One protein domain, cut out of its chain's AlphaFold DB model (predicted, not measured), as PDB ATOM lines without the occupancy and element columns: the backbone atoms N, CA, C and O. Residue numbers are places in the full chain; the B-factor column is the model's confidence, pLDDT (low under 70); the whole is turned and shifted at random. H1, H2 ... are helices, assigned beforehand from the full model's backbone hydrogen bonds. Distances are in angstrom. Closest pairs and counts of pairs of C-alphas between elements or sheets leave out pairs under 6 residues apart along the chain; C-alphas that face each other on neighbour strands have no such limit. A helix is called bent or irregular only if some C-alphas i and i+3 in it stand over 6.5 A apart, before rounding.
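AT A GLANCE: This is residues 108 to 220 of the 264 residues of an uncharacterized protein of Erythranthe guttata (UniProt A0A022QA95). Five helices make an up-and-down bundle, each running against the one before it, with H4 as the core and H1, H2, H3 and H5 set round it. H1 and H5 form one pair beside H4, H2 and H3 another, and the ring is open between H1 and H2 and between H3 and H5. The printed part has 113 residues, with H1 to H5 in chain order and no named strand; its class is all helix. It is compact, with a radius of gyration of the C-alphas of 13.7 A and spans of 46 by 31 by 23 A.

IN THESE COORDINATES: Find C-alpha 108 at (139.245, 125.727, 136.656); from there H1 runs 28.7 A through residues 108 to 127. H2 follows at residues 136 to 150, 21.2 A, and H3 at 156 to 173, 25.0 A. Look for H4 at residues 178 to 192, 21.4 A; it is irregular, with C-alphas 181 and 184 7.0 A apart. H5, residues 195 to 220, runs 37.3 A to C-alpha 220 at (175.301, 135.534, 115.570).

HOW THE PARTS SIT: Start at H4, the hub. It touches H1 at a shallow tilt of 10 degrees, opposite ways, the closest C-alphas being Ile 113 and Ala 191, 4.8 A. H2 touches H4 the same way at 29 degrees, closest at C-alphas Leu 139 and Pro 184, 5.3 A. H3 and H4 form a hairpin, H3 touching with residues 163 to 171 alone; C-alphas 170 and 181 are closest, 4.6 A. H4 and H5 form another, closest at C-alphas 190 and 198, 4.5 A. In H1, H2, H3 and H5 every O i to N i+4 pair is within hydrogen-bond range; in H4, 9 of 11 are.

THE WHOLE: The farthest C-alphas, Tyr 153 and Asp 220, are 46.2 A apart. The printed part has no cut and no long link. Residue 220 alone has pLDDT under 70.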
ATOM      1  N   SER A 108     137.885 125.756 136.093       80.56
ATOM      2  CA  SER A 108     139.245 125.727 136.656       80.56
ATOM      3  C   SER A 108     140.240 124.976 135.771       80.56
ATOM      4  O   SER A 108     141.347 125.451 135.534       80.56
ATOM      5  N   ASP A 109     139.843 123.824 135.241       80.62
ATOM      6  CA  ASP A 109     140.758 122.967 134.490       80.62
ATOM      7  C   ASP A 109     140.999 123.531 133.091       80.62
ATOM      8  O   ASP A 109     142.134 123.546 132.612       80.62
ATOM      9  N   LEU A 110     139.958 124.088 132.464       82.94
ATOM     10  CA  LEU A 110     140.074 124.766 131.173       82.94
ATOM     11  C   LEU A 110     140.977 125.999 131.260       82.94
ATOM     12  O   LEU A 110     141.865 126.171 130.428       82.94
ATOM     13  N   THR A 111     140.782 126.842 132.275       86.38
ATOM     14  CA  THR A 111     141.613 128.040 132.477       86.38
ATOM     15  C   THR A 111     143.075 127.682 132.736       86.38
ATOM     16  O   THR A 111     143.963 128.325 132.178       86.38
ATOM     17  N   LEU A 112     143.338 126.616 133.496       87.00
ATOM     18  CA  LEU A 112     144.686 126.103 133.729       87.00
ATOM     19  C   LEU A 112     145.326 125.625 132.415       87.00
ATOM     20  O   LEU A 112     146.447 126.027 132.104       87.00
ATOM     21  N   ILE A 113     144.613 124.836 131.609       88.00
ATOM     22  CA  ILE A 113     145.097 124.358 130.303       88.00
ATOM     23  C   ILE A 113     145.410 125.531 129.366       88.00
ATOM     24  O   ILE A 113     146.469 125.552 128.737       88.00
ATOM     25  N   ILE A 114     144.526 126.529 129.291       88.62
ATOM     26  CA  ILE A 114     144.729 127.735 128.474       88.62
ATOM     27  C   ILE A 114     145.953 128.516 128.964       88.62
ATOM     28  O   ILE A 114     146.776 128.959 128.161       88.62
ATOM     29  N   MET A 115     146.125 128.655 130.278       92.44
ATOM     30  CA  MET A 115     147.270 129.359 130.856       92.44
ATOM     31  C   MET A 115     148.592 128.629 130.576       92.44
ATOM     32  O   MET A 115     149.557 129.249 130.139       92.44
ATOM     33  N   LEU A 116     148.635 127.303 130.726       90.19
ATOM     34  CA  LEU A 116     149.844 126.521 130.446       90.19
ATOM     35  C   LEU A 116     150.192 126.502 128.956       90.19
ATOM     36  O   LEU A 116     151.350 126.688 128.587       90.19
ATOM     37  N   THR A 117     149.203 126.300 128.087       90.88
ATOM     38  CA  THR A 117     149.426 126.294 126.635       90.88
ATOM     39  C   THR A 117     149.859 127.662 126.124       90.88
ATOM     40  O   THR A 117     150.812 127.737 125.352       90.88
ATOM     41  N   SER A 118     149.244 128.748 126.601       90.62
ATOM     42  CA  SER A 118     149.678 130.108 126.261       90.62
ATOM     43  C   SER A 118     151.090 130.413 126.765       90.62
ATOM     44  O   SER A 118     151.864 131.019 126.027       90.62
ATOM     45  N   ALA A 119     151.477 129.929 127.949       91.06
ATOM     46  CA  ALA A 119     152.849 130.053 128.435       91.06
ATOM     47  C   ALA A 119     153.858 129.321 127.530       91.06
ATOM     48  O   ALA A 119     154.890 129.892 127.181       91.06
ATOM     49  N   VAL A 120     153.560 128.094 127.090       91.56
ATOM     50  CA  VAL A 120     154.425 127.351 126.149       91.56
ATOM     51  C   VAL A 120     154.523 128.069 124.800       91.56
ATOM     52  O   VAL A 120     155.620 128.205 124.258       91.56
ATOM     53  N   LEU A 121     153.405 128.583 124.277       90.19
ATOM     54  CA  LEU A 121     153.396 129.369 123.040       90.19
ATOM     55  C   LEU A 121     154.237 130.646 123.184       90.19
ATOM     56  O   LEU A 121     155.061 130.926 122.315       90.19
ATOM     57  N   ALA A 122     154.118 131.360 124.304       90.38
ATOM     58  CA  ALA A 122     154.912 132.551 124.588       90.38
ATOM     59  C   ALA A 122     156.418 132.246 124.689       90.38
ATOM     60  O   ALA A 122     157.227 132.971 124.114       90.38
ATOM     61  N   ILE A 123     156.803 131.148 125.355       89.38
ATOM     62  CA  ILE A 123     158.202 130.687 125.410       89.38
ATOM     63  C   ILE A 123     158.717 130.390 123.996       89.38
ATOM     64  O   ILE A 123     159.852 130.729 123.664       89.38
ATOM     65  N   SER A 124     157.883 129.773 123.158       87.44
ATOM     66  CA  SER A 124     158.271 129.408 121.800       87.44
ATOM     67  C   SER A 124     158.485 130.618 120.888       87.44
ATOM     68  O   SER A 124     159.500 130.659 120.201       87.44
ATOM     69  N   GLU A 125     157.599 131.618 120.939       87.44
ATOM     70  CA  GLU A 125     157.735 132.870 120.180       87.44
ATOM     71  C   GLU A 125     158.934 133.692 120.658       87.44
ATOM     72  O   GLU A 125     159.666 134.262 119.851       87.44
ATOM     73  N   ALA A 126     159.202 133.702 121.968       87.06
ATOM     74  CA  ALA A 126     160.382 134.367 122.516       87.06
ATOM     75  C   ALA A 126     161.700 133.710 122.061       87.06
ATOM     76  O   ALA A 126     162.707 134.397 121.886       87.06
ATOM     77  N   ALA A 127     161.715 132.388 121.879       84.56
ATOM     78  CA  ALA A 127     162.906 131.640 121.479       84.56
ATOM     79  C   ALA A 127     163.119 131.592 119.956       84.56
ATOM     80  O   ALA A 127     164.263 131.583 119.490       84.56
ATOM     81  N   ALA A 128     162.032 131.536 119.189       82.19
ATOM     82  CA  ALA A 128     162.023 131.508 117.736       82.19
ATOM     83  C   ALA A 128     160.834 132.347 117.223       82.19
ATOM     84  O   ALA A 128     159.694 131.881 117.313       82.19
ATOM     85  N   PRO A 129     161.081 133.555 116.684       81.56
ATOM     86  CA  PRO A 129     160.004 134.423 116.218       81.56
ATOM     87  C   PRO A 129     159.226 133.768 115.067       81.56
ATOM     88  O   PRO A 129     159.816 133.077 114.231       81.56
ATOM     89  N   ASP A 130     157.910 133.983 115.036       81.12
ATOM     90  CA  ASP A 130     156.948 133.448 114.058       81.12
ATOM     91  C   ASP A 130     156.785 131.916 114.074       81.12
ATOM     92  O   ASP A 130     156.232 131.315 113.142       81.12
ATOM     93  N   SER A 131     157.234 131.244 115.138       79.69
ATOM     94  CA  SER A 131     157.122 129.788 115.265       79.69
ATOM     95  C   SER A 131     155.662 129.310 115.283       79.69
ATOM     96  O   SER A 131     155.340 128.293 114.663       79.69
ATOM     97  N   VAL A 132     154.765 130.034 115.953       82.75
ATOM     98  CA  VAL A 132     153.337 129.698 116.063       82.75
ATOM     99  C   VAL A 132     152.628 129.978 114.743       82.75
ATOM    100  O   VAL A 132     151.914 129.117 114.221       82.75
ATOM    101  N   ASN A 133     152.877 131.150 114.155       85.56
ATOM    102  CA  ASN A 133     152.205 131.586 112.932       85.56
ATOM    103  C   ASN A 133     152.565 130.709 111.716       85.56
ATOM    104  O   ASN A 133     151.767 130.516 110.800       85.56
ATOM    105  N   ARG A 134     153.749 130.089 111.723       80.44
ATOM    106  CA  ARG A 134     154.214 129.197 110.650       80.44
ATOM    107  C   ARG A 134     153.644 127.771 110.733       80.44
ATOM    108  O   ARG A 134     153.876 126.959 109.825       80.44
ATOM    109  N   GLN A 135     152.930 127.420 111.809       84.19
ATOM    110  CA  GLN A 135     152.449 126.053 112.058       84.19
ATOM    111  C   GLN A 135     150.992 125.911 112.552       84.19
ATOM    112  O   GLN A 135     150.731 125.013 113.361       84.19
ATOM    113  N   PRO A 136     150.011 126.675 112.036       85.12
ATOM    114  CA  PRO A 136     148.647 126.640 112.566       85.12
ATOM    115  C   PRO A 136     148.025 125.240 112.465       85.12
ATOM    116  O   PRO A 136     147.467 124.740 113.433       85.12
ATOM    117  N   TYR A 137     148.211 124.549 111.336       86.62
ATOM    118  CA  TYR A 137     147.627 123.222 111.109       86.62
ATOM    119  C   TYR A 137     148.211 122.110 111.988       86.62
ATOM    120  O   TYR A 137     147.520 121.159 112.331       86.62
ATOM    121  N   ILE A 138     149.494 122.192 112.342       87.69
ATOM    122  CA  ILE A 138     150.110 121.164 113.194       87.69
ATOM    123  C   ILE A 138     149.662 121.372 114.642       87.69
ATOM    124  O   ILE A 138     149.399 120.405 115.353       87.69
ATOM    125  N   LEU A 139     149.505 122.634 115.049       87.81
ATOM    126  CA  LEU A 139     149.002 122.992 116.366       87.81
ATOM    127  C   LEU A 139     147.522 122.614 116.544       87.81
ATOM    128  O   LEU A 139     147.147 122.126 117.607       87.81
ATOM    129  N   THR A 140     146.687 122.755 115.509       88.44
ATOM    130  CA  THR A 140     145.282 122.312 115.570       88.44
ATOM    131  C   THR A 140     145.158 120.795 115.663       88.44
ATOM    132  O   THR A 140     144.372 120.300 116.468       88.44
ATOM    133  N   VAL A 141     145.966 120.046 114.905       87.94
ATOM    134  CA  VAL A 141     146.025 118.579 115.016       87.94
ATOM    135  C   VAL A 141     146.485 118.164 116.413       87.94
ATOM    136  O   VAL A 141     145.877 117.284 117.015       87.94
ATOM    137  N   ALA A 142     147.492 118.835 116.973       89.06
ATOM    138  CA  ALA A 142     147.940 118.601 118.342       89.06
ATOM    139  C   ALA A 142     146.810 118.854 119.363       89.06
ATOM    140  O   ALA A 142     146.564 118.021 120.234       89.06
ATOM    141  N   GLY A 143     146.049 119.942 119.205       87.88
ATOM    142  CA  GLY A 143     144.870 120.232 120.029       87.88
ATOM    143  C   GLY A 143     143.784 119.151 119.948       87.88
ATOM    144  O   GLY A 143     143.245 118.750 120.978       87.88
ATOM    145  N   LEU A 144     143.506 118.623 118.750       88.38
ATOM    146  CA  LEU A 144     142.569 117.507 118.557       88.38
ATOM    147  C   LEU A 144     143.049 116.228 119.249       88.38
ATOM    148  O   LEU A 144     142.263 115.568 119.923       88.38
ATOM    149  N   ILE A 145     144.341 115.905 119.129       88.69
ATOM    150  CA  ILE A 145     144.949 114.757 119.816       88.69
ATOM    151  C   ILE A 145     144.794 114.912 121.333       88.69
ATOM    152  O   ILE A 145     144.374 113.971 122.004       88.69
ATOM    153  N   GLY A 146     145.064 116.108 121.865       85.62
ATOM    154  CA  GLY A 146     144.887 116.406 123.283       85.62
ATOM    155  C   GLY A 146     143.434 116.265 123.751       85.62
ATOM    156  O   GLY A 146     143.178 115.661 124.791       85.62
ATOM    157  N   PHE A 147     142.467 116.744 122.967       84.69
ATOM    158  CA  PHE A 147     141.041 116.591 123.277       84.69
ATOM    159  C   PHE A 147     140.609 115.119 123.315       84.69
ATOM    160  O   PHE A 147     139.932 114.689 124.252       84.69
ATOM    161  N   CYS A 148     141.029 114.331 122.323       85.25
ATOM    162  CA  CYS A 148     140.729 112.904 122.268       85.25
ATOM    163  C   CYS A 148     141.367 112.126 123.428       85.25
ATOM    164  O   CYS A 148     140.756 111.178 123.927       85.25
ATOM    165  N   ALA A 149     142.553 112.542 123.882       83.81
ATOM    166  CA  ALA A 149     143.211 111.970 125.052       83.81
ATOM    167  C   ALA A 149     142.433 112.259 126.349       83.81
ATOM    168  O   ALA A 149     142.150 111.334 127.100       83.81
ATOM    169  N   VAL A 150     141.979 113.501 126.575       80.31
ATOM    170  CA  VAL A 150     141.172 113.860 127.766       80.31
ATOM    171  C   VAL A 150     139.845 113.095 127.818       80.31
ATOM    172  O   VAL A 150     139.355 112.762 128.895       80.31
ATOM    173  N   LYS A 151     139.245 112.803 126.660       79.69
ATOM    174  CA  LYS A 151     138.001 112.027 126.568       79.69
ATOM    175  C   LYS A 151     138.202 110.509 126.633       79.69
ATOM    176  O   LYS A 151     137.212 109.792 126.539       79.69
ATOM    177  N   ASN A 152     139.436 110.023 126.812       80.81
ATOM    178  CA  ASN A 152     139.785 108.597 126.791       80.81
ATOM    179  C   ASN A 152     139.322 107.866 125.516       80.81
ATOM    180  O   ASN A 152     139.041 106.671 125.541       80.81
ATOM    181  N   TYR A 153     139.250 108.569 124.380       83.88
ATOM    182  CA  TYR A 153     138.957 107.938 123.088       83.88
ATOM    183  C   TYR A 153     140.178 107.246 122.483       83.88
ATOM    184  O   TYR A 153     140.035 106.374 121.629       83.88
ATOM    185  N   ILE A 154     141.376 107.647 122.906       81.88
ATOM    186  CA  ILE A 154     142.651 107.148 122.399       81.88
ATOM    187  C   ILE A 154     143.389 106.437 123.535       81.88
ATOM    188  O   ILE A 154     143.412 106.927 124.661       81.88
ATOM    189  N   THR A 155     144.006 105.291 123.234       85.06
ATOM    190  CA  THR A 155     144.854 104.569 124.191       85.06
ATOM    191  C   THR A 155     146.155 105.324 124.451       85.06
ATOM    192  O   THR A 155     146.701 105.978 123.563       85.06
ATOM    193  N   GLU A 156     146.698 105.190 125.659       80.31
ATOM    194  CA  GLU A 156     147.911 105.905 126.070       80.31
ATOM    195  C   GLU A 156     149.094 105.663 125.118       80.31
ATOM    196  O   GLU A 156     149.768 106.600 124.695       80.31
ATOM    197  N   LEU A 157     149.297 104.418 124.681       81.75
ATOM    198  CA  LEU A 157     150.345 104.078 123.715       81.75
ATOM    199  C   LEU A 157     150.172 104.818 122.382       81.75
ATOM    200  O   LEU A 157     151.148 105.307 121.820       81.75
ATOM    201  N   PHE A 158     148.937 104.931 121.886       82.81
ATOM    202  CA  PHE A 158     148.659 105.619 120.628       82.81
ATOM    203  C   PHE A 158     148.818 107.139 120.756       82.81
ATOM    204  O   PHE A 158     149.228 107.813 119.815       82.81
ATOM    205  N   PHE A 159     148.559 107.694 121.939       84.75
ATOM    206  CA  PHE A 159     148.835 109.097 122.231       84.75
ATOM    207  C   PHE A 159     150.335 109.415 122.131       84.75
ATOM    208  O   PHE A 159     150.724 110.348 121.422       84.75
ATOM    209  N   TRP A 160     151.193 108.611 122.767       84.69
ATOM    210  CA  TRP A 160     152.644 108.803 122.707       84.69
ATOM    211  C   TRP A 160     153.200 108.645 121.287       84.69
ATOM    212  O   TRP A 160     154.031 109.452 120.862       84.69
ATOM    213  N   THR A 161     152.720 107.663 120.515       86.94
ATOM    214  CA  THR A 161     153.171 107.474 119.124       86.94
ATOM    215  C   THR A 161     152.755 108.630 118.221       86.94
ATOM    216  O   THR A 161     153.561 109.068 117.400       86.94
ATOM    217  N   LEU A 162     151.549 109.182 118.395       86.75
ATOM    218  CA  LEU A 162     151.101 110.363 117.656       86.75
ATOM    219  C   LEU A 162     151.951 111.598 117.973       86.75
ATOM    220  O   LEU A 162     152.312 112.330 117.053       86.75
ATOM    221  N   LEU A 163     152.316 111.818 119.240       85.81
ATOM    222  CA  LEU A 163     153.190 112.929 119.633       85.81
ATOM    223  C   LEU A 163     154.596 112.798 119.036       85.81
ATOM    224  O   LEU A 163     155.114 113.758 118.460       85.81
ATOM    225  N   VAL A 164     155.197 111.607 119.121       86.12
ATOM    226  CA  VAL A 164     156.502 111.327 118.500       86.12
ATOM    227  C   VAL A 164     156.421 111.492 116.984       86.12
ATOM    228  O   VAL A 164     157.312 112.093 116.385       86.12
ATOM    229  N   GLY A 165     155.332 111.036 116.362       86.19
ATOM    230  CA  GLY A 165     155.072 111.224 114.938       86.19
ATOM    231  C   GLY A 165     154.986 112.699 114.546       86.19
ATOM    232  O   GLY A 165     155.575 113.105 113.546       86.19
ATOM    233  N   LEU A 166     154.323 113.528 115.357       86.75
ATOM    234  CA  LEU A 166     154.186 114.964 115.112       86.75
ATOM    235  C   LEU A 166     155.538 115.694 115.208       86.75
ATOM    236  O   LEU A 166     155.868 116.519 114.352       86.75
ATOM    237  N   PHE A 167     156.349 115.338 116.208       85.94
ATOM    238  CA  PHE A 167     157.720 115.830 116.358       85.94
ATOM    239  C   PHE A 167     158.628 115.374 115.206       85.94
ATOM    240  O   PHE A 167     159.372 116.175 114.632       85.94
ATOM    241  N   GLY A 168     158.544 114.096 114.831       78.19
ATOM    242  CA  GLY A 168     159.280 113.516 113.710       78.19
ATOM    243  C   GLY A 168     158.911 114.176 112.384       78.19
ATOM    244  O   GLY A 168     159.784 114.509 111.588       78.19
ATOM    245  N   TYR A 169     157.631 114.468 112.170       84.50
ATOM    246  CA  TYR A 169     157.164 115.178 110.985       84.50
ATOM    247  C   TYR A 169     157.718 116.612 110.911       84.50
ATOM    248  O   TYR A 169     158.176 117.051 109.852       84.50
ATOM    249  N   GLY A 170     157.734 117.341 112.031       79.38
ATOM    250  CA  GLY A 170     158.314 118.687 112.098       79.38
ATOM    251  C   GLY A 170     159.820 118.710 111.814       79.38
ATOM    252  O   GLY A 170     160.288 119.527 111.014       79.38
ATOM    253  N   SER A 171     160.558 117.780 112.423       78.38
ATOM    254  CA  SER A 171     162.021 117.725 112.354       78.38
ATOM    255  C   SER A 171     162.550 117.093 111.062       78.38
ATOM    256  O   SER A 171     163.411 117.678 110.411       78.38
ATOM    257  N   LEU A 172     162.031 115.934 110.646       75.00
ATOM    258  CA  LEU A 172     162.570 115.164 109.518       75.00
ATOM    259  C   LEU A 172     162.013 115.620 108.170       75.00
ATOM    260  O   LEU A 172     162.768 115.783 107.213       75.00
ATOM    261  N   VAL A 173     160.698 115.843 108.083       77.94
ATOM    262  CA  VAL A 173     160.041 116.167 106.805       77.94
ATOM    263  C   VAL A 173     160.165 117.653 106.504       77.94
ATOM    264  O   VAL A 173     160.523 118.039 105.394       77.94
ATOM    265  N   LYS A 174     159.885 118.502 107.499       78.25
ATOM    266  CA  LYS A 174     159.896 119.958 107.316       78.25
ATOM    267  C   LYS A 174     161.217 120.634 107.689       78.25
ATOM    268  O   LYS A 174     161.308 121.843 107.491       78.25
ATOM    269  N   LYS A 175     162.215 119.883 108.186       77.19
ATOM    270  CA  LYS A 175     163.552 120.382 108.577       77.19
ATOM    271  C   LYS A 175     163.493 121.662 109.420       77.19
ATOM    272  O   LYS A 175     164.242 122.605 109.190       77.19
ATOM    273  N   ARG A 176     162.540 121.722 110.351       74.19
ATOM    274  CA  ARG A 176     162.314 122.901 111.192       74.19
ATOM    275  C   ARG A 176     163.210 122.871 112.419       74.19
ATOM    276  O   ARG A 176     163.623 121.800 112.863       74.19
ATOM    277  N   ASP A 177     163.418 124.042 113.013       79.25
ATOM    278  CA  ASP A 177     164.144 124.166 114.274       79.25
ATOM    279  C   ASP A 177     163.538 123.262 115.352       79.25
ATOM    280  O   ASP A 177     162.319 123.049 115.419       79.25
ATOM    281  N   TYR A 178     164.395 122.741 116.228       78.69
ATOM    282  CA  TYR A 178     163.992 121.812 117.285       78.69
ATOM    283  C   TYR A 178     162.939 122.413 118.230       78.69
ATOM    284  O   TYR A 178     162.042 121.699 118.677       78.69
ATOM    285  N   VAL A 179     162.988 123.728 118.475       81.00
ATOM    286  CA  VAL A 179     161.990 124.457 119.283       81.00
ATOM    287  C   VAL A 179     160.633 124.490 118.576       81.00
ATOM    288  O   VAL A 179     159.610 124.159 119.169       81.00
ATOM    289  N   SER A 180     160.617 124.802 117.280       84.19
ATOM    290  CA  SER A 180     159.380 124.892 116.499       84.19
ATOM    291  C   SER A 180     158.756 123.512 116.235       84.19
ATOM    292  O   SER A 180     157.540 123.389 116.122       84.19
ATOM    293  N   SER A 181     159.566 122.451 116.163       84.12
ATOM    294  CA  SER A 181     159.085 121.068 115.991       84.12
ATOM    295  C   SER A 181     158.550 120.448 117.284       84.12
ATOM    296  O   SER A 181     157.633 119.631 117.240       84.12
ATOM    297  N   SER A 182     159.113 120.823 118.438       87.38
ATOM    298  CA  SER A 182     158.677 120.328 119.753       87.38
ATOM    299  C   SER A 182     157.513 121.120 120.345       87.38
ATOM    300  O   SER A 182     156.814 120.590 121.205       87.38
ATOM    301  N   LEU A 183     157.254 122.335 119.855       88.12
ATOM    302  CA  LEU A 183     156.178 123.214 120.316       88.12
ATOM    303  C   LEU A 183     154.818 122.502 120.415       88.12
ATOM    304  O   LEU A 183     154.261 122.493 121.511       88.12
ATOM    305  N   PRO A 184     154.286 121.844 119.365       87.69
ATOM    306  CA  PRO A 184     152.959 121.241 119.466       87.69
ATOM    307  C   PRO A 184     152.922 120.085 120.482       87.69
ATOM    308  O   PRO A 184     151.936 119.902 121.194       87.69
ATOM    309  N   VAL A 185     154.023 119.339 120.617       88.62
ATOM    310  CA  VAL A 185     154.144 118.243 121.589       88.62
ATOM    311  C   VAL A 185     154.199 118.778 123.018       88.62
ATOM    312  O   VAL A 185     153.460 118.308 123.881       88.62
ATOM    313  N   ALA A 186     155.014 119.805 123.257       88.81
ATOM    314  CA  ALA A 186     155.110 120.469 124.549       88.81
ATOM    315  C   ALA A 186     153.772 121.099 124.956       88.81
ATOM    316  O   ALA A 186     153.366 120.967 126.109       88.81
ATOM    317  N   THR A 187     153.039 121.708 124.014       90.38
ATOM    318  CA  THR A 187     151.713 122.272 124.300       90.38
ATOM    319  C   THR A 187     150.706 121.206 124.721       90.38
ATOM    320  O   THR A 187     149.979 121.411 125.690       90.38
ATOM    321  N   VAL A 188     150.686 120.045 124.060       89.38
ATOM    322  CA  VAL A 188     149.741 118.967 124.391       89.38
ATOM    323  C   VAL A 188     150.099 118.293 125.712       89.38
ATOM    324  O   VAL A 188     149.206 118.034 126.515       89.38
ATOM    325  N   LEU A 189     151.385 118.070 125.991       87.06
ATOM    326  CA  LEU A 189     151.828 117.514 127.273       87.06
ATOM    327  C   LEU A 189     151.590 118.480 128.439       87.06
ATOM    328  O   LEU A 189     151.228 118.040 129.527       87.06
ATOM    329  N   ALA A 190     151.757 119.787 128.227       87.81
ATOM    330  CA  ALA A 190     151.438 120.802 129.230       87.81
ATOM    331  C   ALA A 190     149.922 120.925 129.470       87.81
ATOM    332  O   ALA A 190     149.497 121.177 130.593       87.81
ATOM    333  N   ALA A 191     149.100 120.715 128.440       86.50
ATOM    334  CA  ALA A 191     147.645 120.720 128.560       86.50
ATOM    335  C   ALA A 191     147.109 119.462 129.266       86.50
ATOM    336  O   ALA A 191     146.392 119.543 130.265       86.50
ATOM    337  N   VAL A 192     147.448 118.284 128.746       84.75
ATOM    338  CA  VAL A 192     146.767 117.023 129.079       84.75
ATOM    339  C   VAL A 192     147.497 116.222 130.151       84.75
ATOM    340  O   VAL A 192     146.857 115.468 130.875       84.75
ATOM    341  N   GLY A 193     148.815 116.390 130.278       80.75
ATOM    342  CA  GLY A 193     149.626 115.575 131.179       80.75
ATOM    343  C   GLY A 193     149.230 115.715 132.647       80.75
ATOM    344  O   GLY A 193     148.694 116.743 133.070       80.75
ATOM    345  N   GLU A 194     149.549 114.696 133.442       82.56
ATOM    346  CA  GLU A 194     149.477 114.774 134.901       82.56
ATOM    347  C   GLU A 194     150.341 115.928 135.444       82.56
ATOM    348  O   GLU A 194     151.298 116.344 134.781       82.56
ATOM    349  N   PRO A 195     150.076 116.440 136.662       82.56
ATOM    350  CA  PRO A 195     150.816 117.570 137.230       82.56
ATOM    351  C   PRO A 195     152.345 117.437 137.140       82.56
ATOM    352  O   PRO A 195     153.025 118.401 136.796       82.56
ATOM    353  N   TRP A 196     152.888 116.237 137.366       83.50
ATOM    354  CA  TRP A 196     154.323 115.965 137.241       83.50
ATOM    355  C   TRP A 196     154.815 116.028 135.789       83.50
ATOM    356  O   TRP A 196     155.846 116.641 135.510       83.50
ATOM    357  N   VAL A 197     154.047 115.472 134.846       85.00
ATOM    358  CA  VAL A 197     154.358 115.503 133.407       85.00
ATOM    359  C   VAL A 197     154.336 116.935 132.873       85.00
ATOM    360  O   VAL A 197     155.186 117.291 132.058       85.00
ATOM    361  N   ARG A 198     153.431 117.788 133.369       87.12
ATOM    362  CA  ARG A 198     153.363 119.217 133.005       87.12
ATOM    363  C   ARG A 198     154.620 119.977 133.412       87.12
ATOM    364  O   ARG A 198     155.153 120.752 132.623       87.12
ATOM    365  N   VAL A 199     155.112 119.742 134.630       84.62
ATOM    366  CA  VAL A 199     156.339 120.385 135.127       84.62
ATOM    367  C   VAL A 199     157.549 119.931 134.310       84.62
ATOM    368  O   VAL A 199     158.357 120.761 133.893       84.62
ATOM    369  N   ILE A 200     157.647 118.629 134.022       84.56
ATOM    370  CA  ILE A 200     158.741 118.069 133.222       84.56
ATOM    371  C   ILE A 200     158.691 118.594 131.782       84.56
ATOM    372  O   ILE A 200     159.728 118.981 131.241       84.56
ATOM    373  N   SER A 201     157.509 118.644 131.159       86.94
ATOM    374  CA  SER A 201     157.354 119.089 129.770       86.94
ATOM    375  C   SER A 201     157.683 120.572 129.611       86.94
ATOM    376  O   SER A 201     158.475 120.928 128.737       86.94
ATOM    377  N   MET A 202     157.174 121.428 130.501       87.12
ATOM    378  CA  MET A 202     157.504 122.854 130.510       87.12
ATOM    379  C   MET A 202     158.982 123.102 130.803       87.12
ATOM    380  O   MET A 202     159.612 123.886 130.098       87.12
ATOM    381  N   GLY A 203     159.552 122.427 131.806       84.62
ATOM    382  CA  GLY A 203     160.966 122.572 132.156       84.62
ATOM    383  C   GLY A 203     161.889 122.149 131.013       84.62
ATOM    384  O   GLY A 203     162.826 122.870 130.670       84.62
ATOM    385  N   SER A 204     161.580 121.024 130.363       84.75
ATOM    386  CA  SER A 204     162.350 120.516 129.221       84.75
ATOM    387  C   SER A 204     162.242 121.441 128.009       84.75
ATOM    388  O   SER A 204     163.250 121.733 127.366       84.75
ATOM    389  N   PHE A 205     161.043 121.952 127.713       89.75
ATOM    390  CA  PHE A 205     160.834 122.884 126.606       89.75
ATOM    391  C   PHE A 205     161.530 124.228 126.845       89.75
ATOM    392  O   PHE A 205     162.185 124.751 125.946       89.75
ATOM    393  N   LEU A 206     161.466 124.756 128.070       88.69
ATOM    394  CA  LEU A 206     162.182 125.969 128.458       88.69
ATOM    395  C   LEU A 206     163.702 125.776 128.358       88.69
ATOM    396  O   LEU A 206     164.396 126.644 127.833       88.69
ATOM    397  N   GLY A 207     164.223 124.629 128.797       84.94
ATOM    398  CA  GLY A 207     165.636 124.281 128.645       84.94
ATOM    399  C   GLY A 207     166.074 124.240 127.179       84.94
ATOM    400  O   GLY A 207     167.095 124.831 126.823       84.94
ATOM    401  N   LEU A 208     165.271 123.619 126.309       84.50
ATOM    402  CA  LEU A 208     165.508 123.600 124.861       84.50
ATOM    403  C   LEU A 208     165.472 125.006 124.250       84.50
ATOM    404  O   LEU A 208     166.326 125.334 123.428       84.50
ATOM    405  N   ALA A 209     164.528 125.848 124.673       86.62
ATOM    406  CA  ALA A 209     164.426 127.239 124.247       86.62
ATOM    407  C   ALA A 209     165.664 128.059 124.651       86.62
ATOM    408  O   ALA A 209     166.234 128.763 123.815       86.62
ATOM    409  N   ILE A 210     166.136 127.920 125.896       85.62
ATOM    410  CA  ILE A 210     167.350 128.588 126.394       85.62
ATOM    411  C   ILE A 210     168.585 128.108 125.630       85.62
ATOM    412  O   ILE A 210     169.404 128.925 125.207       85.62
ATOM    413  N   PHE A 211     168.718 126.797 125.417       84.31
ATOM    414  CA  PHE A 211     169.833 126.227 124.664       84.31
ATOM    415  C   PHE A 211     169.844 126.724 123.216       84.31
ATOM    416  O   PHE A 211     170.888 127.137 122.708       84.31
ATOM    417  N   HIS A 212     168.680 126.749 122.563       82.25
ATOM    418  CA  HIS A 212     168.533 127.261 121.206       82.25
ATOM    419  C   HIS A 212     168.906 128.744 121.116       82.25
ATOM    420  O   HIS A 212     169.698 129.127 120.258       82.25
ATOM    421  N   TYR A 213     168.401 129.564 122.040       81.69
ATOM    422  CA  TYR A 213     168.724 130.987 122.110       81.69
ATOM    423  C   TYR A 213     170.219 131.232 122.375       81.69
ATOM    424  O   TYR A 213     170.840 132.061 121.711       81.69
ATOM    425  N   SER A 214     170.828 130.475 123.293       79.25
ATOM    426  CA  SER A 214     172.266 130.543 123.583       79.25
ATOM    427  C   SER A 214     173.107 130.184 122.359       79.25
ATOM    428  O   SER A 214     174.030 130.919 122.009       79.25
ATOM    429  N   ARG A 215     172.755 129.100 121.659       79.12
ATOM    430  CA  ARG A 215     173.461 128.668 120.450       79.12
ATOM    431  C   ARG A 215     173.316 129.683 119.321       79.12
ATOM    432  O   ARG A 215     174.316 130.013 118.695       79.12
ATOM    433  N   LYS A 216     172.105 130.203 119.099       78.56
ATOM    434  CA  LYS A 216     171.843 131.250 118.104       78.56
ATOM    435  C   LYS A 216     172.682 132.494 118.387       78.56
ATOM    436  O   LYS A 216     173.380 132.957 117.501       78.56
ATOM    437  N   LYS A 217     172.732 132.949 119.643       75.44
ATOM    438  CA  LYS A 217     173.576 134.078 120.054       75.44
ATOM    439  C   LYS A 217     175.066 133.832 119.800       75.44
ATOM    440  O   LYS A 217     175.766 134.762 119.422       75.44
ATOM    441  N   ILE A 218     175.563 132.613 120.016       72.44
ATOM    442  CA  ILE A 218     176.967 132.254 119.740       72.44
ATOM    443  C   ILE A 218     177.256 132.271 118.235       72.44
ATOM    444  O   ILE A 218     178.337 132.697 117.841       72.44
ATOM    445  N   VAL A 219     176.316 131.819 117.403       71.44
ATOM    446  CA  VAL A 219     176.439 131.869 115.937       71.44
ATOM    447  C   VAL A 219     176.390 133.317 115.447       71.44
ATOM    448  O   VAL A 219     177.325 133.744 114.781       71.44
ATOM    449  N   ASP A 220     175.411 134.105 115.898       66.12
ATOM    450  CA  ASP A 220     175.301 135.534 115.570       66.12
ATOM    451  C   ASP A 220     176.521 136.332 116.069       66.12
ATOM    452  O   ASP A 220     176.943 137.286 115.428       66.12
TER     453      ASP A 220